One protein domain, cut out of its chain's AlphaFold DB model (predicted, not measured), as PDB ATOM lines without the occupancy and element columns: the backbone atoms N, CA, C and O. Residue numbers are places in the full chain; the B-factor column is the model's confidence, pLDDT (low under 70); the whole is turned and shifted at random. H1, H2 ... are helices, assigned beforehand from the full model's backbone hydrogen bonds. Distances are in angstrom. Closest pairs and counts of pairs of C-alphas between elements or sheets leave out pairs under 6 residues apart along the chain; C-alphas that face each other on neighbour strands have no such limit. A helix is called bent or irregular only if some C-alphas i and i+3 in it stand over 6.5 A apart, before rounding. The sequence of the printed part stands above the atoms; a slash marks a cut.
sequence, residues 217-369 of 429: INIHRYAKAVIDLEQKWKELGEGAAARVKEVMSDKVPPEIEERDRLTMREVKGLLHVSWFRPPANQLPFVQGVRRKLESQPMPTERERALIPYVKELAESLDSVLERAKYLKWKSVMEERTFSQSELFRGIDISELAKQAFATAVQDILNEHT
ATOM      1  N   ILE A 217     -16.970 -16.992 -28.021       93.06
ATOM      2  CA  ILE A 217     -17.262 -18.428 -28.099       93.06
ATOM      3  C   ILE A 217     -18.597 -18.597 -28.822       93.06
ATOM      4  O   ILE A 217     -19.668 -18.521 -28.223       93.06
ATOM      5  N   ASN A 218     -18.532 -18.829 -30.134       95.31
ATOM      6  CA  ASN A 218     -19.711 -18.900 -30.995       95.31
ATOM      7  C   ASN A 218     -20.072 -20.350 -31.369       95.31
ATOM      8  O   ASN A 218     -19.814 -20.821 -32.480       95.31
ATOM      9  N   ILE A 219     -20.691 -21.065 -30.425       95.38
ATOM     10  CA  ILE A 219     -21.193 -22.435 -30.645       95.38
ATOM     11  C   ILE A 219     -22.332 -22.451 -31.676       95.38
ATOM     12  O   ILE A 219     -22.462 -23.426 -32.420       95.38
ATOM     13  N   HIS A 220     -23.111 -21.368 -31.776       96.50
ATOM     14  CA  HIS A 220     -24.162 -21.227 -32.780       96.50
ATOM     15  C   HIS A 220     -23.600 -21.344 -34.203       96.50
ATOM     16  O   HIS A 220     -24.112 -22.137 -34.991       96.50
ATOM     17  N   ARG A 221     -22.536 -20.595 -34.526       97.19
ATOM     18  CA  ARG A 221     -21.872 -20.597 -35.841       97.19
ATOM     19  C   ARG A 221     -21.364 -21.990 -36.204       97.19
ATOM     20  O   ARG A 221     -21.645 -22.471 -37.295       97.19
ATOM     21  N   TYR A 222     -20.693 -22.661 -35.268       98.00
ATOM     22  CA  TYR A 222     -20.216 -24.031 -35.465       98.00
ATOM     23  C   TYR A 222     -21.367 -25.018 -35.725       98.00
ATOM     24  O   TYR A 222     -21.357 -25.743 -36.720       98.00
ATOM     25  N   ALA A 223     -22.398 -25.022 -34.876       97.69
ATOM     26  CA  ALA A 223     -23.547 -25.906 -35.055       97.69
ATOM     27  C   ALA A 223     -24.293 -25.620 -36.369       97.69
ATOM     28  O   ALA A 223     -24.723 -26.547 -37.060       97.69
ATOM     29  N   LYS A 224     -24.391 -24.342 -36.752       97.69
ATOM     30  CA  LYS A 224     -24.960 -23.911 -38.029       97.69
ATOM     31  C   LYS A 224     -24.159 -24.453 -39.207       97.69
ATOM     32  O   LYS A 224     -24.762 -25.005 -40.116       97.69
ATOM     33  N   ALA A 225     -22.831 -24.382 -39.162       98.38
ATOM     34  CA  ALA A 225     -21.973 -24.914 -40.216       98.38
ATOM     35  C   ALA A 225     -22.178 -26.425 -40.437       98.38
ATOM     36  O   ALA A 225     -22.221 -26.880 -41.580       98.38
ATOM     37  N   VAL A 226     -22.380 -27.202 -39.363       98.25
ATOM     38  CA  VAL A 226     -22.711 -28.638 -39.465       98.25
ATOM     39  C   VAL A 226     -24.073 -28.856 -40.134       98.25
ATOM     40  O   VAL A 226     -24.193 -29.697 -41.025       98.25
ATOM     41  N   ILE A 227     -25.100 -28.108 -39.716       97.69
ATOM     42  CA  ILE A 227     -26.459 -28.223 -40.272       97.69
ATOM     43  C   ILE A 227     -26.485 -27.813 -41.745       97.69
ATOM     44  O   ILE A 227     -27.051 -28.532 -42.565       97.69
ATOM     45  N   ASP A 228     -25.852 -26.693 -42.084       97.69
ATOM     46  CA  ASP A 228     -25.802 -26.157 -43.441       97.69
ATOM     47  C   ASP A 228     -25.045 -27.121 -44.377       97.69
ATOM     48  O   ASP A 228     -25.507 -27.395 -45.487       97.69
ATOM     49  N   LEU A 229     -23.936 -27.723 -43.917       98.00
ATOM     50  CA  LEU A 229     -23.233 -28.776 -44.660       98.00
ATOM     51  C   LEU A 229     -24.124 -30.006 -44.885       98.00
ATOM     52  O   LEU A 229     -24.126 -30.571 -45.979       98.00
ATOM     53  N   GLU A 230     -24.889 -30.430 -43.874       96.62
ATOM     54  CA  GLU A 230     -25.801 -31.568 -44.008       96.62
ATOM     55  C   GLU A 230     -26.920 -31.284 -45.012       96.62
ATOM     56  O   GLU A 230     -27.219 -32.136 -45.850       96.62
ATOM     57  N   GLN A 231     -27.534 -30.102 -44.935       94.94
ATOM     58  CA  GLN A 231     -28.559 -29.669 -45.882       94.94
ATOM     59  C   GLN A 231     -27.994 -29.668 -47.298       94.94
ATOM     60  O   GLN A 231     -28.581 -30.290 -48.185       94.94
ATOM     61  N   LYS A 232     -26.802 -29.088 -47.494       96.00
ATOM     62  CA  LYS A 232     -26.181 -29.054 -48.814       96.00
ATOM     63  C   LYS A 232     -25.848 -30.442 -49.349       96.00
ATOM     64  O   LYS A 232     -26.089 -30.738 -50.517       96.00
ATOM     65  N   TRP A 233     -25.320 -31.316 -48.497       95.25
ATOM     66  CA  TRP A 233     -25.044 -32.705 -48.852       95.25
ATOM     67  C   TRP A 233     -26.323 -33.451 -49.270       95.25
ATOM     68  O   TRP A 233     -26.308 -34.156 -50.280       95.25
ATOM     69  N   LYS A 234     -27.445 -33.255 -48.563       92.62
ATOM     70  CA  LYS A 234     -28.742 -33.830 -48.958       92.62
ATOM     71  C   LYS A 234     -29.241 -33.265 -50.278       92.62
ATOM     72  O   LYS A 234     -29.640 -34.039 -51.133       92.62
ATOM     73  N   GLU A 235     -29.162 -31.955 -50.496       92.19
ATOM     74  CA  GLU A 235     -29.552 -31.342 -51.775       92.19
ATOM     75  C   GLU A 235     -28.798 -31.953 -52.964       92.19
ATOM     76  O   GLU A 235     -29.395 -32.259 -53.995       92.19
ATOM     77  N   LEU A 236     -27.487 -32.170 -52.814       89.38
ATOM     78  CA  LEU A 236     -26.638 -32.747 -53.860       89.38
ATOM     79  C   LEU A 236     -26.826 -34.267 -54.028       89.38
ATOM     80  O   LEU A 236     -26.541 -34.794 -55.107       89.38
ATOM     81  N   GLY A 237     -27.265 -34.965 -52.972       79.44
ATOM     82  CA  GLY A 237     -27.468 -36.418 -52.943       79.44
ATOM     83  C   GLY A 237     -28.891 -36.888 -53.277       79.44
ATOM     84  O   GLY A 237     -29.045 -37.933 -53.902       79.44
ATOM     85  N   GLU A 238     -29.917 -36.128 -52.885       68.50
ATOM     86  CA  GLU A 238     -31.350 -36.450 -53.023       68.50
ATOM     87  C   GLU A 238     -32.060 -35.596 -54.098       68.50
ATOM     88  O   GLU A 238     -33.174 -35.919 -54.515       68.50
ATOM     89  N   GLY A 239     -31.441 -34.508 -54.571       51.69
ATOM     90  CA  GLY A 239     -32.065 -33.552 -55.487       51.69
ATOM     91  C   GLY A 239     -32.215 -34.047 -56.929       51.69
ATOM     92  O   GLY A 239     -31.463 -34.894 -57.411       51.69
ATOM     93  N   ALA A 240     -33.165 -33.438 -57.646       47.06
ATOM     94  CA  ALA A 240     -33.512 -33.632 -59.058       47.06
ATOM     95  C   ALA A 240     -32.328 -33.791 -60.041       47.06
ATOM     96  O   ALA A 240     -32.521 -34.354 -61.109       47.06
ATOM     97  N   ALA A 241     -31.105 -33.395 -59.678       49.88
ATOM     98  CA  ALA A 241     -29.875 -33.693 -60.409       49.88
ATOM     99  C   ALA A 241     -29.616 -35.199 -60.620       49.88
ATOM    100  O   ALA A 241     -29.071 -35.557 -61.655       49.88
ATOM    101  N   ALA A 242     -30.030 -36.088 -59.706       49.00
ATOM    102  CA  ALA A 242     -29.941 -37.538 -59.930       49.00
ATOM    103  C   ALA A 242     -30.920 -38.017 -61.023       49.00
ATOM    104  O   ALA A 242     -30.548 -38.829 -61.861       49.00
ATOM    105  N   ARG A 243     -32.134 -37.445 -61.069       49.06
ATOM    106  CA  ARG A 243     -33.158 -37.753 -62.089       49.06
ATOM    107  C   ARG A 243     -32.881 -37.067 -63.433       49.06
ATOM    108  O   ARG A 243     -33.208 -37.609 -64.476       49.06
ATOM    109  N   VAL A 244     -32.250 -35.891 -63.425       51.00
ATOM    110  CA  VAL A 244     -31.786 -35.191 -64.637       51.00
ATOM    111  C   VAL A 244     -30.522 -35.853 -65.199       51.00
ATOM    112  O   VAL A 244     -30.398 -35.951 -66.416       51.00
ATOM    113  N   LYS A 245     -29.625 -36.393 -64.354       50.66
ATOM    114  CA  LYS A 245     -28.515 -37.250 -64.809       50.66
ATOM    115  C   LYS A 245     -29.015 -38.511 -65.500       50.66
ATOM    116  O   LYS A 245     -28.445 -38.871 -66.514       50.66
ATOM    117  N   GLU A 246     -30.098 -39.119 -65.020       49.94
ATOM    118  CA  GLU A 246     -30.741 -40.264 -65.687       49.94
ATOM    119  C   GLU A 246     -31.211 -39.928 -67.118       49.94
ATOM    120  O   GLU A 246     -31.224 -40.793 -67.985       49.94
ATOM    121  N   VAL A 247     -31.520 -38.654 -67.393       52.06
ATOM    122  CA  VAL A 247     -31.956 -38.155 -68.713       52.06
ATOM    123  C   VAL A 247     -30.791 -37.608 -69.564       52.06
ATOM    124  O   VAL A 247     -30.906 -37.532 -70.784       52.06
ATOM    125  N   MET A 248     -29.652 -37.248 -68.958       51.00
ATOM    126  CA  MET A 248     -28.458 -36.705 -69.641       51.00
ATOM    127  C   MET A 248     -27.218 -37.625 -69.559       51.00
ATOM    128  O   MET A 248     -26.108 -37.185 -69.866       51.00
ATOM    129  N   SER A 249     -27.405 -38.884 -69.143       48.31
ATOM    130  CA  SER A 249     -26.358 -39.848 -68.751       48.31
ATOM    131  C   SER A 249     -25.331 -40.177 -69.839       48.31
ATOM    132  O   SER A 249     -24.277 -40.715 -69.519       48.31
ATOM    133  N   ASP A 250     -25.574 -39.820 -71.099       53.53
ATOM    134  CA  ASP A 250     -24.651 -40.120 -72.199       53.53
ATOM    135  C   ASP A 250     -23.420 -39.189 -72.261       53.53
ATOM    136  O   ASP A 250     -22.571 -39.360 -73.134       53.53
ATOM    137  N   LYS A 251     -23.294 -38.178 -71.379       61.44
ATOM    138  CA  LYS A 251     -22.256 -37.126 -71.507       61.44
ATOM    139  C   LYS A 251     -21.316 -36.912 -70.316       61.44
ATOM    140  O   LYS A 251     -20.437 -36.057 -70.423       61.44
ATOM    141  N   VAL A 252     -21.457 -37.627 -69.199       67.00
ATOM    142  CA  VAL A 252     -20.558 -37.445 -68.040       67.00
ATOM    143  C   VAL A 252     -19.497 -38.551 -68.013       67.00
ATOM    144  O   VAL A 252     -19.864 -39.720 -67.947       67.00
ATOM    145  N   PRO A 253     -18.192 -38.216 -68.039       78.94
ATOM    146  CA  PRO A 253     -17.123 -39.205 -67.930       78.94
ATOM    147  C   PRO A 253     -17.232 -40.049 -66.644       78.94
ATOM    148  O   PRO A 253     -17.437 -39.469 -65.566       78.94
ATOM    149  N   PRO A 254     -17.041 -41.381 -66.711       81.62
ATOM    150  CA  PRO A 254     -17.109 -42.273 -65.550       81.62
ATOM    151  C   PRO A 254     -16.186 -41.860 -64.394       81.62
ATOM    152  O   PRO A 254     -16.528 -42.042 -63.225       81.62
ATOM    153  N   GLU A 255     -15.036 -41.250 -64.696       84.81
ATOM    154  CA  GLU A 255     -14.085 -40.784 -63.685       84.81
ATOM    155  C   GLU A 255     -14.660 -39.644 -62.829       84.81
ATOM    156  O   GLU A 255     -14.385 -39.566 -61.628       84.81
ATOM    157  N   ILE A 256     -15.487 -38.772 -63.420       83.31
ATOM    158  CA  ILE A 256     -16.160 -37.680 -62.701       83.31
ATOM    159  C   ILE A 256     -17.258 -38.249 -61.801       83.31
ATOM    160  O   ILE A 256     -17.415 -37.804 -60.663       83.31
ATOM    161  N   GLU A 257     -17.993 -39.256 -62.274       81.19
ATOM    162  CA  GLU A 257     -19.048 -39.898 -61.488       81.19
ATOM    163  C   GLU A 257     -18.503 -40.632 -60.266       81.19
ATOM    164  O   GLU A 257     -19.038 -40.483 -59.163       81.19
ATOM    165  N   GLU A 258     -17.418 -41.385 -60.445       87.38
ATOM    166  CA  GLU A 258     -16.775 -42.099 -59.347       87.38
ATOM    167  C   GLU A 258     -16.203 -41.126 -58.317       87.38
ATOM    168  O   GLU A 258     -16.392 -41.301 -57.110       87.38
ATOM    169  N   ARG A 259     -15.570 -40.045 -58.777       88.06
ATOM    170  CA  ARG A 259     -15.054 -38.997 -57.897       88.06
ATOM    171  C   ARG A 259     -16.162 -38.316 -57.103       88.06
ATOM    172  O   ARG A 259     -16.046 -38.189 -55.886       88.06
ATOM    173  N   ASP A 260     -17.260 -37.950 -57.757       89.00
ATOM    174  CA  ASP A 260     -18.429 -37.389 -57.088       89.00
ATOM    175  C   ASP A 260     -18.987 -38.355 -56.035       89.00
ATOM    176  O   ASP A 260     -19.321 -37.942 -54.922       89.00
ATOM    177  N   ARG A 261     -19.071 -39.651 -56.353       88.81
ATOM    178  CA  ARG A 261     -19.528 -40.689 -55.419       88.81
ATOM    179  C   ARG A 261     -18.625 -40.774 -54.187       88.81
ATOM    180  O   ARG A 261     -19.134 -40.829 -53.063       88.81
ATOM    181  N   LEU A 262     -17.307 -40.765 -54.384       92.25
ATOM    182  CA  LEU A 262     -16.324 -40.796 -53.300       92.25
ATOM    183  C   LEU A 262     -16.416 -39.542 -52.427       92.25
ATOM    184  O   LEU A 262     -16.541 -39.670 -51.209       92.25
ATOM    185  N   THR A 263     -16.462 -38.355 -53.031       93.62
ATOM    186  CA  THR A 263     -16.614 -37.081 -52.313       93.62
ATOM    187  C   THR A 263     -17.893 -37.058 -51.472       93.62
ATOM    188  O   THR A 263     -17.859 -36.726 -50.285       93.62
ATOM    189  N   MET A 264     -19.030 -37.484 -52.032       94.12
ATOM    190  CA  MET A 264     -20.296 -37.537 -51.291       94.12
ATOM    191  C   MET A 264     -20.254 -38.529 -50.120       94.12
ATOM    192  O   MET A 264     -20.860 -38.275 -49.073       94.12
ATOM    193  N   ARG A 265     -19.537 -39.650 -50.266       93.38
ATOM    194  CA  ARG A 265     -19.330 -40.626 -49.186       93.38
ATOM    195  C   ARG A 265     -18.430 -40.070 -48.084       93.38
ATOM    196  O   ARG A 265     -18.716 -40.292 -46.908       93.38
ATOM    197  N   GLU A 266     -17.381 -39.345 -48.445       95.38
ATOM    198  CA  GLU A 266     -16.481 -38.704 -47.486       95.38
ATOM    199  C   GLU A 266     -17.188 -37.615 -46.687       95.38
ATOM    200  O   GLU A 266     -17.100 -37.620 -45.461       95.38
ATOM    201  N   VAL A 267     -17.972 -36.751 -47.341       96.81
ATOM    202  CA  VAL A 267     -18.775 -35.740 -46.638       96.81
ATOM    203  C   VAL A 267     -19.825 -36.389 -45.736       96.81
ATOM    204  O   VAL A 267     -20.017 -35.944 -44.606       96.81
ATOM    205  N   LYS A 268     -20.449 -37.497 -46.153       95.69
ATOM    206  CA  LYS A 268     -21.332 -38.278 -45.270       95.69
ATOM    207  C   LYS A 268     -20.590 -38.784 -44.024       95.69
ATOM    208  O   LYS A 268     -21.131 -38.724 -42.920       95.69
ATOM    209  N   GLY A 269     -19.363 -39.281 -44.194       95.94
ATOM    210  CA  GLY A 269     -18.495 -39.697 -43.089       95.94
ATOM    211  C   GLY A 269     -18.123 -38.535 -42.167       95.94
ATOM    212  O   GLY A 269     -18.195 -38.673 -40.947       95.94
ATOM    213  N   LEU A 270     -17.810 -37.371 -42.741       97.75
ATOM    214  CA  LEU A 270     -17.542 -36.142 -42.001       97.75
ATOM    215  C   LEU A 270     -18.748 -35.719 -41.161       97.75
ATOM    216  O   LEU A 270     -18.598 -35.485 -39.969       97.75
ATOM    217  N   LEU A 271     -19.949 -35.704 -41.743       97.38
ATOM    218  CA  LEU A 271     -21.187 -35.385 -41.030       97.38
ATOM    219  C   LEU A 271     -21.437 -36.345 -39.864       97.38
ATOM    220  O   LEU A 271     -21.833 -35.913 -38.783       97.38
ATOM    221  N   HIS A 272     -21.170 -37.641 -40.046       95.31
ATOM    222  CA  HIS A 272     -21.249 -38.603 -38.950       95.31
ATOM    223  C   HIS A 272     -20.277 -38.238 -37.815       95.31
ATOM    224  O   HIS A 272     -20.672 -38.187 -36.653       95.31
ATOM    225  N   VAL A 273     -19.024 -37.909 -38.138       96.69
ATOM    226  CA  VAL A 273     -18.051 -37.433 -37.144       96.69
ATOM    227  C   VAL A 273     -18.532 -36.150 -36.457       96.69
ATOM    228  O   VAL A 273     -18.489 -36.076 -35.231       96.69
ATOM    229  N   SER A 274     -19.051 -35.178 -37.208       97.19
ATOM    230  CA  SER A 274     -19.510 -33.889 -36.676       97.19
ATOM    231  C   SER A 274     -20.695 -34.002 -35.715       97.19
ATOM    232  O   SER A 274     -20.789 -33.252 -34.744       97.19
ATOM    233  N   TRP A 275     -21.589 -34.964 -35.943       95.81
ATOM    234  CA  TRP A 275     -22.728 -35.201 -35.057       95.81
ATOM    235  C   TRP A 275     -22.370 -36.033 -33.821       95.81
ATOM    236  O   TRP A 275     -22.920 -35.781 -32.744       95.81
ATOM    237  N   PHE A 276     -21.469 -37.010 -33.969       94.81
ATOM    238  CA  PHE A 276     -21.301 -38.109 -33.009       94.81
ATOM    239  C   PHE A 276     -19.925 -38.207 -32.352       94.81
ATOM    240  O   PHE A 276     -19.723 -39.085 -31.518       94.81
ATOM    241  N   ARG A 277     -18.986 -37.316 -32.671       95.25
ATOM    242  CA  ARG A 277     -17.754 -37.147 -31.892       95.25
ATOM    243  C   ARG A 277     -17.756 -35.806 -31.164       95.25
ATOM    244  O   ARG A 277     -18.392 -34.866 -31.647       95.25
ATOM    245  N   PRO A 278     -17.057 -35.690 -30.027       95.00
ATOM    246  CA  PRO A 278     -16.861 -34.396 -29.390       95.00
ATOM    247  C   PRO A 278     -16.131 -33.420 -30.322       95.00
ATOM    248  O   PRO A 278     -15.209 -33.874 -31.007       95.00
ATOM    249  N   PRO A 279     -16.502 -32.124 -30.365       96.81
ATOM    250  CA  PRO A 279     -15.894 -31.108 -31.231       96.81
ATOM    251  C   PRO A 279     -14.362 -31.158 -31.307       96.81
ATOM    252  O   PRO A 279     -13.805 -31.168 -32.406       96.81
ATOM    253  N   ALA A 280     -13.672 -31.292 -30.172       92.56
ATOM    254  CA  ALA A 280     -12.207 -31.353 -30.132       92.56
ATOM    255  C   ALA A 280     -11.621 -32.512 -30.961       92.56
ATOM    256  O   ALA A 280     -10.553 -32.386 -31.561       92.56
ATOM    257  N   ASN A 281     -12.361 -33.615 -31.070       95.75
ATOM    258  CA  ASN A 281     -11.964 -34.817 -31.798       95.75
ATOM    259  C   ASN A 281     -12.393 -34.803 -33.274       95.75
ATOM    260  O   ASN A 281     -12.128 -35.764 -34.000       95.75
ATOM    261  N   GLN A 282     -13.076 -33.750 -33.734       97.12
ATOM    262  CA  GLN A 282     -13.543 -33.622 -35.117       97.12
ATOM    263  C   GLN A 282     -12.528 -32.915 -36.015       97.12
ATOM    264  O   GLN A 282     -12.462 -33.210 -37.210       97.12
ATOM    265  N   LEU A 283     -11.729 -32.003 -35.450       94.12
ATOM    266  CA  LEU A 283     -10.877 -31.082 -36.204       94.12
ATOM    267  C   LEU A 283      -9.952 -31.781 -37.222       94.12
ATOM    268  O   LEU A 283      -9.933 -31.342 -38.374       94.12
ATOM    269  N   PRO A 284      -9.268 -32.903 -36.901       96.00
ATOM    270  CA  PRO A 284      -8.426 -33.596 -37.880       96.00
ATOM    271  C   PRO A 284      -9.201 -34.110 -39.102       96.00
ATOM    272  O   PRO A 284      -8.695 -34.061 -40.222       96.00
ATOM    273  N   PHE A 285     -10.439 -34.574 -38.902       97.62
ATOM    274  CA  PHE A 285     -11.298 -35.088 -39.975       97.62
ATOM    275  C   PHE A 285     -11.803 -33.955 -40.864       97.62
ATOM    276  O   PHE A 285     -11.719 -34.048 -42.088       97.62
ATOM    277  N   VAL A 286     -12.269 -32.865 -40.246       97.56
ATOM    278  CA  VAL A 286     -12.735 -31.668 -40.956       97.56
ATOM    279  C   VAL A 286     -11.601 -31.079 -41.801       97.56
ATOM    280  O   VAL A 286     -11.774 -30.863 -42.999       97.56
ATOM    281  N   GLN A 287     -10.412 -30.905 -41.217       97.25
ATOM    282  CA  GLN A 287      -9.233 -30.391 -41.922       97.25
ATOM    283  C   GLN A 287      -8.720 -31.355 -43.001       97.25
ATOM    284  O   GLN A 287      -8.194 -30.922 -44.025       97.25
ATOM    285  N   GLY A 288      -8.860 -32.668 -42.799       97.44
ATOM    286  CA  GLY A 288      -8.534 -33.676 -43.809       97.44
ATOM    287  C   GLY A 288      -9.397 -33.535 -45.063       97.44
ATOM    288  O   GLY A 288      -8.862 -33.414 -46.165       97.44
ATOM    289  N   VAL A 289     -10.721 -33.483 -44.892       97.12
ATOM    290  CA  VAL A 289     -11.666 -33.313 -46.009       97.12
ATOM    291  C   VAL A 289     -11.495 -31.946 -46.668       97.12
ATOM    292  O   VAL A 289     -11.440 -31.872 -47.893       97.12
ATOM    293  N   ARG A 290     -11.331 -30.876 -45.877       97.38
ATOM    294  CA  ARG A 290     -11.066 -29.527 -46.394       97.38
ATOM    295  C   ARG A 290      -9.852 -29.511 -47.319       97.38
ATOM    296  O   ARG A 290      -9.984 -29.127 -48.476       97.38
ATOM    297  N   ARG A 291      -8.694 -29.976 -46.833       97.00
ATOM    298  CA  ARG A 291      -7.451 -29.998 -47.619       97.00
ATOM    299  C   ARG A 291      -7.610 -30.800 -48.902       97.00
ATOM    300  O   ARG A 291      -7.146 -30.352 -49.939       97.00
ATOM    301  N   LYS A 292      -8.290 -31.948 -48.842       95.50
ATOM    302  CA  LYS A 292      -8.524 -32.792 -50.019       95.50
ATOM    303  C   LYS A 292      -9.375 -32.097 -51.081       95.50
ATOM    304  O   LYS A 292      -9.086 -32.253 -52.264       95.50
ATOM    305  N   LEU A 293     -10.424 -31.378 -50.673       94.44
ATOM    306  CA  LEU A 293     -11.296 -30.636 -51.585       94.44
ATOM    307  C   LEU A 293     -10.588 -29.408 -52.168       94.44
ATOM    308  O   LEU A 293     -10.674 -29.166 -53.368       94.44
ATOM    309  N   GLU A 294      -9.860 -28.659 -51.337       93.38
ATOM    310  CA  GLU A 294      -9.122 -27.459 -51.753       93.38
ATOM    311  C   GLU A 294      -7.892 -27.788 -52.617       93.38
ATOM    312  O   GLU A 294      -7.503 -26.978 -53.453       93.38
ATOM    313  N   SER A 295      -7.295 -28.978 -52.472       93.44
ATOM    314  CA  SER A 295      -6.149 -29.407 -53.284       93.44
ATOM    315  C   SER A 295      -6.524 -29.880 -54.691       93.44
ATOM    316  O   SER A 295      -5.638 -30.245 -55.461       93.44
ATOM    317  N   GLN A 296      -7.816 -29.951 -55.030       90.69
ATOM    318  CA  GLN A 296      -8.246 -30.398 -56.351       90.69
ATOM    319  C   GLN A 296      -8.023 -29.297 -57.401       90.69
ATOM    320  O   GLN A 296      -8.666 -28.252 -57.316       90.69
ATOM    321  N   PRO A 297      -7.195 -29.522 -58.441       87.75
ATOM    322  CA  PRO A 297      -6.912 -28.497 -59.450       87.75
ATOM    323  C   PRO A 297      -8.132 -28.186 -60.329       87.75
ATOM    324  O   PRO A 297      -8.315 -27.060 -60.777       87.75
ATOM    325  N   MET A 298      -8.989 -29.186 -60.553       89.38
ATOM    326  CA  MET A 298     -10.267 -29.044 -61.250       89.38
ATOM    327  C   MET A 298     -11.357 -29.705 -60.401       89.38
ATOM    328  O   MET A 298     -11.544 -30.924 -60.494       89.38
ATOM    329  N   PRO A 299     -12.018 -28.949 -59.510       90.69
ATOM    330  CA  PRO A 299     -13.082 -29.483 -58.677       90.69
ATOM    331  C   PRO A 299     -14.363 -29.714 -59.489       90.69
ATOM    332  O   PRO A 299     -14.771 -28.874 -60.305       90.69
ATOM    333  N   THR A 300     -15.025 -30.847 -59.246       90.19
ATOM    334  CA  THR A 300     -16.343 -31.142 -59.827       90.19
ATOM    335  C   THR A 300     -17.378 -30.111 -59.362       90.19
ATOM    336  O   THR A 300     -17.137 -29.328 -58.439       90.19
ATOM    337  N   GLU A 301     -18.553 -30.059 -59.993       89.94
ATOM    338  CA  GLU A 301     -19.618 -29.144 -59.550       89.94
ATOM    339  C   GLU A 301     -20.049 -29.416 -58.103       89.94
ATOM    340  O   GLU A 301     -20.259 -28.479 -57.332       89.94
ATOM    341  N   ARG A 302     -20.111 -30.695 -57.707       90.69
ATOM    342  CA  ARG A 302     -20.433 -31.087 -56.330       90.69
ATOM    343  C   ARG A 302     -19.344 -30.657 -55.357       90.69
ATOM    344  O   ARG A 302     -19.659 -30.093 -54.314       90.69
ATOM    345  N   GLU A 303     -18.076 -30.870 -55.700       94.31
ATOM    346  CA  GLU A 303     -16.950 -30.413 -54.881       94.31
ATOM    347  C   GLU A 303     -16.963 -28.889 -54.718       94.31
ATOM    348  O   GLU A 303     -16.907 -28.400 -53.590       94.31
ATOM    349  N   ARG A 304     -17.147 -28.134 -55.811       95.50
ATOM    350  CA  ARG A 304     -17.285 -26.667 -55.771       95.50
ATOM    351  C   ARG A 304     -18.425 -26.211 -54.870       95.50
ATOM    352  O   ARG A 304     -18.256 -25.252 -54.123       95.50
ATOM    353  N   ALA A 305     -19.560 -26.905 -54.906       95.31
ATOM    354  CA  ALA A 305     -20.703 -26.596 -54.055       95.31
ATOM    355  C   ALA A 305     -20.463 -26.915 -52.566       95.31
ATOM    356  O   ALA A 305     -21.070 -26.271 -51.715       95.31
ATOM    357  N   LEU A 306     -19.600 -27.884 -52.240       96.94
ATOM    358  CA  LEU A 306     -19.326 -28.331 -50.866       96.94
ATOM    359  C   LEU A 306     -18.174 -27.577 -50.189       96.94
ATOM    360  O   LEU A 306     -18.215 -27.395 -48.972       96.94
ATOM    361  N   ILE A 307     -17.176 -27.115 -50.954       97.25
ATOM    362  CA  ILE A 307     -15.996 -26.392 -50.442       97.25
ATOM    363  C   ILE A 307     -16.361 -25.274 -49.445       97.25
ATOM    364  O   ILE A 307     -15.791 -25.276 -48.351       97.25
ATOM    365  N   PRO A 308     -17.314 -24.358 -49.728       98.12
ATOM    366  CA  PRO A 308     -17.639 -23.265 -48.809       98.12
ATOM    367  C   PRO A 308     -18.133 -23.757 -47.444       98.12
ATOM    368  O   PRO A 308     -17.750 -23.210 -46.413       98.12
ATOM    369  N   TYR A 309     -18.942 -24.818 -47.430       98.50
ATOM    370  CA  TYR A 309     -19.542 -25.367 -46.213       98.50
ATOM    371  C   TYR A 309     -18.520 -26.130 -45.368       98.50
ATOM    372  O   TYR A 309     -18.502 -25.999 -44.147       98.50
ATOM    373  N   VAL A 310     -17.632 -26.897 -46.010       98.19
ATOM    374  CA  VAL A 310     -16.538 -27.587 -45.308       98.19
ATOM    375  C   VAL A 310     -15.531 -26.580 -44.747       98.19
ATOM    376  O   VAL A 310     -15.051 -26.756 -43.627       98.19
ATOM    377  N   LYS A 311     -15.240 -25.503 -45.487       98.12
ATOM    378  CA  LYS A 311     -14.382 -24.410 -45.022       98.12
ATOM    379  C   LYS A 311     -14.975 -23.711 -43.798       98.12
ATOM    380  O   LYS A 311     -14.288 -23.593 -42.787       98.12
ATOM    381  N   GLU A 312     -16.243 -23.314 -43.860       98.50
ATOM    382  CA  GLU A 312     -16.937 -22.669 -42.740       98.50
ATOM    383  C   GLU A 312     -17.008 -23.586 -41.507       98.50
ATOM    384  O   GLU A 312     -16.775 -23.135 -40.385       98.50
ATOM    385  N   LEU A 313     -17.242 -24.889 -41.695       98.56
ATOM    386  CA  LEU A 313     -17.179 -25.869 -40.607       98.56
ATOM    387  C   LEU A 313     -15.782 -25.933 -39.974       98.56
ATOM    388  O   LEU A 313     -15.670 -25.965 -38.752       98.56
ATOM    389  N   ALA A 314     -14.722 -25.928 -40.784       98.12
ATOM    390  CA  ALA A 314     -13.348 -25.952 -40.288       98.12
ATOM    391  C   ALA A 314     -13.014 -24.700 -39.470       98.12
ATOM    392  O   ALA A 314     -12.489 -24.810 -38.366       98.12
ATOM    393  N   GLU A 315     -13.329 -23.520 -40.003       98.00
ATOM    394  CA  GLU A 315     -13.011 -22.233 -39.379       98.00
ATOM    395  C   GLU A 315     -13.825 -21.991 -38.104       98.00
ATOM    396  O   GLU A 315     -13.283 -21.545 -37.094       98.00
ATOM    397  N   SER A 316     -15.120 -22.316 -38.121       98.06
ATOM    398  CA  SER A 316     -15.980 -22.174 -36.942       98.06
ATOM    399  C   SER A 316     -15.605 -23.149 -35.822       98.06
ATOM    400  O   SER A 316     -15.584 -22.751 -34.655       98.06
ATOM    401  N   LEU A 317     -15.260 -24.398 -36.161       97.81
ATOM    402  CA  LEU A 317     -14.802 -25.397 -35.196       97.81
ATOM    403  C   LEU A 317     -13.448 -25.018 -34.578       97.81
ATOM    404  O   LEU A 317     -13.294 -25.073 -33.361       97.81
ATOM    405  N   ASP A 318     -12.478 -24.624 -35.400       96.19
ATOM    406  CA  ASP A 318     -11.160 -24.197 -34.922       96.19
ATOM    407  C   ASP A 318     -11.285 -22.985 -33.988       96.19
ATOM    408  O   ASP A 318     -10.819 -23.009 -32.847       96.19
ATOM    409  N   SER A 319     -12.053 -21.977 -34.412       96.06
ATOM    410  CA  SER A 319     -12.299 -20.775 -33.619       96.06
ATOM    411  C   SER A 319     -12.924 -21.080 -32.257       96.06
ATOM    412  O   SER A 319     -12.517 -20.475 -31.266       96.06
ATOM    413  N   VAL A 320     -13.930 -21.960 -32.172       96.31
ATOM    414  CA  VAL A 320     -14.592 -22.241 -30.885       96.31
ATOM    415  C   VAL A 320     -13.680 -23.032 -29.941       96.31
ATOM    416  O   VAL A 320     -13.662 -22.761 -28.739       96.31
ATOM    417  N   LEU A 321     -12.875 -23.956 -30.478       93.69
ATOM    418  CA  LEU A 321     -11.924 -24.751 -29.700       93.69
ATOM    419  C   LEU A 321     -10.782 -23.895 -29.149       93.69
ATOM    420  O   LEU A 321     -10.478 -23.980 -27.959       93.69
ATOM    421  N   GLU A 322     -10.179 -23.044 -29.979       91.75
ATOM    422  CA  GLU A 322      -9.089 -22.166 -29.549       91.75
ATOM    423  C   GLU A 322      -9.561 -21.149 -28.505       91.75
ATOM    424  O   GLU A 322      -8.888 -20.931 -27.496       91.75
ATOM    425  N   ARG A 323     -10.768 -20.591 -28.663       94.19
ATOM    426  CA  ARG A 323     -11.339 -19.670 -27.668       94.19
ATOM    427  C   ARG A 323     -11.626 -20.352 -26.334       94.19
ATOM    428  O   ARG A 323     -11.337 -19.765 -25.294       94.19
ATOM    429  N   ALA A 324     -12.126 -21.588 -26.337       89.31
ATOM    430  CA  ALA A 324     -12.342 -22.345 -25.104       89.31
ATOM    431  C   ALA A 324     -11.024 -22.726 -24.406       89.31
ATOM    432  O   ALA A 324     -10.922 -22.614 -23.183       89.31
ATOM    433  N   LYS A 325      -9.988 -23.118 -25.163       83.81
ATOM    434  CA  LYS A 325      -8.639 -23.351 -24.614       83.81
ATOM    435  C   LYS A 325      -8.061 -22.080 -24.000       83.81
ATOM    436  O   LYS A 325      -7.570 -22.124 -22.875       83.81
ATOM    437  N   TYR A 326      -8.153 -20.956 -24.712       86.25
ATOM    438  CA  TYR A 326      -7.683 -19.664 -24.222       86.25
ATOM    439  C   TYR A 326      -8.422 -19.235 -22.951       86.25
ATOM    440  O   TYR A 326      -7.786 -18.765 -22.015       86.25
ATOM    441  N   LEU A 327      -9.740 -19.453 -22.876       87.06
ATOM    442  CA  LEU A 327     -10.530 -19.167 -21.678       87.06
ATOM    443  C   LEU A 327     -10.017 -19.942 -20.457       87.06
ATOM    444  O   LEU A 327      -9.805 -19.340 -19.407       87.06
ATOM    445  N   LYS A 328      -9.776 -21.251 -20.603       79.56
ATOM    446  CA  LYS A 328      -9.224 -22.083 -19.524       79.56
ATOM    447  C   LYS A 328      -7.796 -21.693 -19.159       79.56
ATOM    448  O   LYS A 328      -7.449 -21.642 -17.986       79.56
ATOM    449  N   TRP A 329      -6.959 -21.400 -20.150       81.69
ATOM    450  CA  TRP A 329      -5.613 -20.897 -19.891       81.69
ATOM    451  C   TRP A 329      -5.668 -19.589 -19.093       81.69
ATOM    452  O   TRP A 329      -4.990 -19.461 -18.078       81.69
ATOM    453  N   LYS A 330      -6.541 -18.657 -19.490       80.69
ATOM    454  CA  LYS A 330      -6.723 -17.366 -18.823       80.69
ATOM    455  C   LYS A 330      -7.250 -17.522 -17.398       80.69
ATOM    456  O   LYS A 330      -6.787 -16.810 -16.516       80.69
ATOM    457  N   SER A 331      -8.167 -18.462 -17.150       78.69
ATOM    458  CA  SER A 331      -8.677 -18.712 -15.796       78.69
ATOM    459  C   SER A 331      -7.617 -19.250 -14.836       78.69
ATOM    460  O   SER A 331      -7.766 -19.074 -13.634       78.69
ATOM    461  N   VAL A 332      -6.567 -19.900 -15.352       73.50
ATOM    462  CA  VAL A 332      -5.458 -20.442 -14.549       73.50
ATOM    463  C   VAL A 332      -4.310 -19.437 -14.427       73.50
ATOM    464  O   VAL A 332      -3.821 -19.184 -13.334       73.50
ATOM    465  N   MET A 333      -3.874 -18.849 -15.541       71.75
ATOM    466  CA  MET A 333      -2.678 -17.999 -15.579       71.75
ATOM    467  C   MET A 333      -2.947 -16.552 -15.161       71.75
ATOM    468  O   MET A 333      -2.057 -15.883 -14.644       71.75
ATOM    469  N   GLU A 334      -4.166 -16.060 -15.382       84.25
ATOM    470  CA  GLU A 334      -4.584 -14.689 -15.076       84.25
ATOM    471  C   GLU A 334      -5.788 -14.690 -14.124       84.25
ATOM    472  O   GLU A 334      -6.722 -13.905 -14.303       84.25
ATOM    473  N   GLU A 335      -5.769 -15.574 -13.119       79.88
ATOM    474  CA  GLU A 335      -6.883 -15.842 -12.197       79.88
ATOM    475  C   GLU A 335      -7.586 -14.559 -11.735       79.88
ATOM    476  O   GLU A 335      -8.750 -14.355 -12.057       79.88
ATOM    477  N   ARG A 336      -6.866 -13.623 -11.097       85.19
ATOM    478  CA  ARG A 336      -7.448 -12.364 -10.591       85.19
ATOM    479  C   ARG A 336      -8.164 -11.555 -11.674       85.19
ATOM    480  O   ARG A 336      -9.265 -11.058 -11.450       85.19
ATOM    481  N   THR A 337      -7.550 -11.423 -12.848       87.12
ATOM    482  CA  THR A 337      -8.110 -10.662 -13.972       87.12
ATOM    483  C   THR A 337      -9.339 -11.359 -14.552       87.12
ATOM    484  O   THR A 337     -10.320 -10.708 -14.911       87.12
ATOM    485  N   PHE A 338      -9.308 -12.687 -14.646       86.50
ATOM    486  CA  PHE A 338     -10.428 -13.496 -15.112       86.50
ATOM    487  C   PHE A 338     -11.622 -13.407 -14.149       86.50
ATOM    488  O   PHE A 338     -12.741 -13.087 -14.556       86.50
ATOM    489  N   SER A 339     -11.351 -13.601 -12.867       84.31
ATOM    490  CA  SER A 339     -12.268 -13.518 -11.735       84.31
ATOM    491  C   SER A 339     -12.995 -12.183 -11.592       84.31
ATOM    492  O   SER A 339     -14.166 -12.143 -11.208       84.31
ATOM    493  N   GLN A 340     -12.307 -11.089 -11.925       87.75
ATOM    494  CA  GLN A 340     -12.826  -9.719 -11.880       87.75
ATOM    495  C   GLN A 340     -13.387  -9.240 -13.226       87.75
ATOM    496  O   GLN A 340     -13.778  -8.079 -13.357       87.75
ATOM    497  N   SER A 341     -13.418 -10.105 -14.241       87.75
ATOM    498  CA  SER A 341     -13.872  -9.717 -15.573       87.75
ATOM    499  C   SER A 341     -15.347  -9.303 -15.588       87.75
ATOM    500  O   SER A 341     -16.176  -9.775 -14.806       87.75
ATOM    501  N   GLU A 342     -15.710  -8.460 -16.558       87.06
ATOM    502  CA  GLU A 342     -17.096  -8.019 -16.768       87.06
ATOM    503  C   GLU A 342     -18.077  -9.161 -17.078       87.06
ATOM    504  O   GLU A 342     -19.294  -8.954 -17.073       87.06
ATOM    505  N   LEU A 343     -17.566 -10.363 -17.359       87.25
ATOM    506  CA  LEU A 343     -18.358 -11.577 -17.511       87.25
ATOM    507  C   LEU A 343     -19.134 -11.906 -16.230       87.25
ATOM    508  O   LEU A 343     -20.303 -12.277 -16.297       87.25
ATOM    509  N   PHE A 344     -18.490 -11.749 -15.073       87.50
ATOM    510  CA  PHE A 344     -19.038 -12.144 -13.774       87.50
ATOM    511  C   PHE A 344     -19.674 -10.978 -13.013       87.50
ATOM    512  O   PHE A 344     -20.084 -11.120 -11.862       87.50
ATOM    513  N   ARG A 345     -19.798  -9.805 -13.644       85.31
ATOM    514  CA  ARG A 345     -20.387  -8.627 -13.006       85.31
ATOM    515  C   ARG A 345     -21.847  -8.899 -12.622       85.31
ATOM    516  O   ARG A 345     -22.700  -9.104 -13.482       85.31
ATOM    517  N   GLY A 346     -22.138  -8.869 -11.322       80.81
ATOM    518  CA  GLY A 346     -23.473  -9.162 -10.783       80.81
ATOM    519  C   GLY A 346     -23.804 -10.658 -10.663       80.81
ATOM    520  O   GLY A 346     -24.962 -10.996 -10.405       80.81
ATOM    521  N   ILE A 347     -22.814 -11.538 -10.846       84.44
ATOM    522  CA  ILE A 347     -22.876 -12.961 -10.507       84.44
ATOM    523  C   ILE A 347     -22.066 -13.151  -9.220       84.44
ATOM    524  O   ILE A 347     -20.842 -13.076  -9.238       84.44
ATOM    525  N   ASP A 348     -22.768 -13.351  -8.108       83.31
ATOM    526  CA  ASP A 348     -22.166 -13.545  -6.788       83.31
ATOM    527  C   ASP A 348     -21.869 -15.035  -6.575       83.31
ATOM    528  O   ASP A 348     -22.757 -15.802  -6.202       83.31
ATOM    529  N   ILE A 349     -20.658 -15.447  -6.957       81.94
ATOM    530  CA  ILE A 349     -20.137 -16.814  -6.828       81.94
ATOM    531  C   ILE A 349     -18.646 -16.767  -6.470       81.94
ATOM    532  O   ILE A 349     -17.953 -15.797  -6.799       81.94
ATOM    533  N   SER A 350     -18.156 -17.836  -5.850       81.00
ATOM    534  CA  SER A 350     -16.753 -18.031  -5.492       81.00
ATOM    535  C   SER A 350     -15.833 -18.023  -6.713       81.00
ATOM    536  O   SER A 350     -16.246 -18.273  -7.853       81.00
ATOM    537  N   GLU A 351     -14.546 -17.772  -6.476       79.50
ATOM    538  CA  GLU A 351     -13.537 -17.826  -7.533       79.50
ATOM    539  C   GLU A 351     -13.416 -19.220  -8.148       79.50
ATOM    540  O   GLU A 351     -13.283 -19.369  -9.366       79.50
ATOM    541  N   LEU A 352     -13.624 -20.248  -7.329       74.62
ATOM    542  CA  LEU A 352     -13.722 -21.626  -7.780       74.62
ATOM    543  C   LEU A 352     -14.855 -21.836  -8.786       74.62
ATOM    544  O   LEU A 352     -14.648 -22.455  -9.828       74.62
ATOM    545  N   ALA A 353     -16.055 -21.324  -8.516       77.62
ATOM    546  CA  ALA A 353     -17.179 -21.479  -9.436       77.62
ATOM    547  C   ALA A 353     -16.911 -20.788 -10.788       77.62
ATOM    548  O   ALA A 353     -17.306 -21.299 -11.842       77.62
ATOM    549  N   LYS A 354     -16.174 -19.670 -10.784       85.12
ATOM    550  CA  LYS A 354     -15.718 -18.994 -12.009       85.12
ATOM    551  C   LYS A 354     -14.685 -19.829 -12.771       85.12
ATOM    552  O   LYS A 354     -14.774 -19.939 -13.994       85.12
ATOM    553  N   GLN A 355     -13.731 -20.461 -12.087       76.62
ATOM    554  CA  GLN A 355     -12.770 -21.380 -12.717       76.62
ATOM    555  C   GLN A 355     -13.457 -22.641 -13.265       76.62
ATOM    556  O   GLN A 355     -13.187 -23.065 -14.392       76.62
ATOM    557  N   ALA A 356     -14.401 -23.208 -12.508       76.94
ATOM    558  CA  ALA A 356     -15.206 -24.354 -12.920       76.94
ATOM    559  C   ALA A 356     -16.000 -24.049 -14.196       76.94
ATOM    560  O   ALA A 356     -16.127 -24.918 -15.055       76.94
ATOM    561  N   PHE A 357     -16.472 -22.811 -14.369       86.00
ATOM    562  CA  PHE A 357     -17.092 -22.368 -15.615       86.00
ATOM    563  C   PHE A 357     -16.141 -22.483 -16.819       86.00
ATOM    564  O   PHE A 357     -16.528 -23.054 -17.838       86.00
ATOM    565  N   ALA A 358     -14.900 -21.998 -16.712       83.81
ATOM    566  CA  ALA A 358     -13.937 -22.072 -17.816       83.81
ATOM    567  C   ALA A 358     -13.600 -23.526 -18.188       83.81
ATOM    568  O   ALA A 358     -13.593 -23.884 -19.370       83.81
ATOM    569  N   THR A 359     -13.400 -24.379 -17.180       80.62
ATOM    570  CA  THR A 359     -13.194 -25.823 -17.365       80.62
ATOM    571  C   THR A 359     -14.412 -26.478 -18.014       80.62
ATOM    572  O   THR A 359     -14.274 -27.163 -19.024       80.62
ATOM    573  N   ALA A 360     -15.618 -26.182 -17.529       84.19
ATOM    574  CA  ALA A 360     -16.849 -26.749 -18.063       84.19
ATOM    575  C   ALA A 360     -17.077 -26.401 -19.538       84.19
ATOM    576  O   ALA A 360     -17.496 -27.268 -20.303       84.19
ATOM    577  N   VAL A 361     -16.778 -25.170 -19.964       88.62
ATOM    578  CA  VAL A 361     -16.882 -24.778 -21.379       88.62
ATOM    579  C   VAL A 361     -15.944 -25.614 -22.254       88.62
ATOM    580  O   VAL A 361     -16.361 -26.075 -23.318       88.62
ATOM    581  N   GLN A 362     -14.706 -25.857 -21.812       84.19
ATOM    582  CA  GLN A 362     -13.771 -26.703 -22.555       84.19
ATOM    583  C   GLN A 362     -14.223 -28.169 -22.575       84.19
ATOM    584  O   GLN A 362     -14.222 -28.799 -23.631       84.19
ATOM    585  N   ASP A 363     -14.655 -28.701 -21.435       84.25
ATOM    586  CA  ASP A 363     -15.090 -30.092 -21.318       84.25
ATOM    587  C   ASP A 363     -16.326 -30.378 -22.175       84.25
ATOM    588  O   ASP A 363     -16.392 -31.417 -22.826       84.25
ATOM    589  N   ILE A 364     -17.276 -29.436 -22.275       89.25
ATOM    590  CA  ILE A 364     -18.412 -29.558 -23.206       89.25
ATOM    591  C   ILE A 364     -17.910 -29.821 -24.635       89.25
ATOM    592  O   ILE A 364     -18.487 -30.640 -25.342       89.25
ATOM    593  N   LEU A 365     -16.828 -29.172 -25.067       91.88
ATOM    594  CA  LEU A 365     -16.270 -29.353 -26.411       91.88
ATOM    595  C   LEU A 365     -15.373 -30.599 -26.542       91.88
ATOM    596  O   LEU A 365     -15.196 -31.108 -27.651       91.88
ATOM    597  N   ASN A 366     -14.813 -31.094 -25.437       85.69
ATOM    598  CA  ASN A 366     -13.928 -32.260 -25.414       85.69
ATOM    599  C   ASN A 366     -14.676 -33.588 -25.236       85.69
ATOM    600  O   ASN A 366     -14.227 -34.614 -25.745       85.69
ATOM    601  N   GLU A 367     -15.813 -33.569 -24.540       85.31
ATOM    602  CA  GLU A 367     -16.509 -34.776 -24.085       85.31
ATOM    603  C   GLU A 367     -17.898 -34.928 -24.707       85.31
ATOM    604  O   GLU A 367     -18.328 -36.044 -25.005       85.31
ATOM    605  N   HIS A 368     -18.617 -33.828 -24.949       89.06
ATOM    606  CA  HIS A 368     -19.980 -33.903 -25.459       89.06
ATOM    607  C   HIS A 368     -20.030 -33.837 -26.984       89.06
ATOM    608  O   HIS A 368     -19.466 -32.951 -27.621       89.06
ATOM    609  N   THR A 369     -20.782 -34.750 -27.595       92.69
ATOM    610  CA  THR A 369     -21.073 -34.693 -29.035       92.69
ATOM    611  C   THR A 369     -22.082 -33.588 -29.340       92.69
ATOM    612  O   THR A 369     -22.892 -33.225 -28.487       92.69
TER     613      THR A 369
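What this domain is: This is residues 217 to 369 of the 429 residues of an uncharacterized protein of Thorarchaeota archaeon (strain OWC) (UniProt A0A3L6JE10). A long rod of helices is built along one long helix, H5: H1, H3 and H4 pack with one part of it as an up-and-down bundle of four, each helix running against the one before it in the chain, and H7 folds back along its other end. Short H6 sits at that other end, and residues 238 to 255, which hold H2, stick out from the bundle at the opposite end. The 153 printed residues hold seven named helices, H1 to H7 in chain order, and no named strand; the class is all helix. The whole is loose, with a radius of gyration of the C-alphas of 20.6 A and spans of 70 by 26 by 22 A.

How they stand to each other: Begin with H5, residues 301 to 333, the hub, touching five helices; it has a kink of 25 degrees near residue 308. H1, residues 219 to 238, touches it at a shallow tilt of 19 degrees, opposite ways; look at their closest C-alphas, Tyr 222 and Ser 316, 4.9 A apart. H4, residues 283 to 294, forms a hairpin with H5, touching residues 303 to 318 of it alone; the closest C-alphas are Val 286 and Ala 314, at 5.8 A. H3, residues 254 to 276, forms a hairpin with H4, with C-alphas 270 and 285 closest at 6.6 A. H3 also touches H1, with C-alphas 230 and 271 closest at 6.7 A, and only just touches H5, with 3 pairs of C-alphas within 8 A, the closest Asp 260 and Arg 302 at 6.7 A. Now go to residues 321 to 332 of H5: H7, residues 351 to 367, touches H5 there alone, opposite ways at a shallow tilt of 27 degrees, with C-alphas 328 and 358 closest at 5.0 A. H6, residues 335 to 339, touches H5 only at the corner, and only just, with 3 pairs; C-alphas 331 and 338 are closest at 5.5 A. H2, residues 241 to 251, meets H1 only through their link and is apart from H3. Every O i to N i+4 pair is within hydrogen-bond range in H1, H3, H4 and H6; the counts are 4 of 7 in H2, 27 of 29 in H5 and 12 of 13 in H7.

Where its parts are: Find C-alpha 219 at (-21.193, -22.435, -30.645), where H1 begins; it runs 28.3 A. H3 runs 33.1 A. H5 runs 48.4 A from C-alpha 301 at (-19.618, -29.144, -59.550), and is only just irregular: C-alphas 305 and 308 are 6.9 A apart. H2 is irregular too, with C-alphas 247 and 250 at 8.3 A. H7 runs 23.9 A, has a kink of 28 degrees near residue 361, and ends at C-alpha 367, (-16.509, -34.776, -24.085).

The domain as a whole: The two C-alphas farthest apart are Asp 250 and Ser 350, at 70.7 A. The printed part has no cut, and the long link is H6 to H7, with 11 residues. Mean pLDDT of the printed part is 87.1; residues 238 to 252 are under 70.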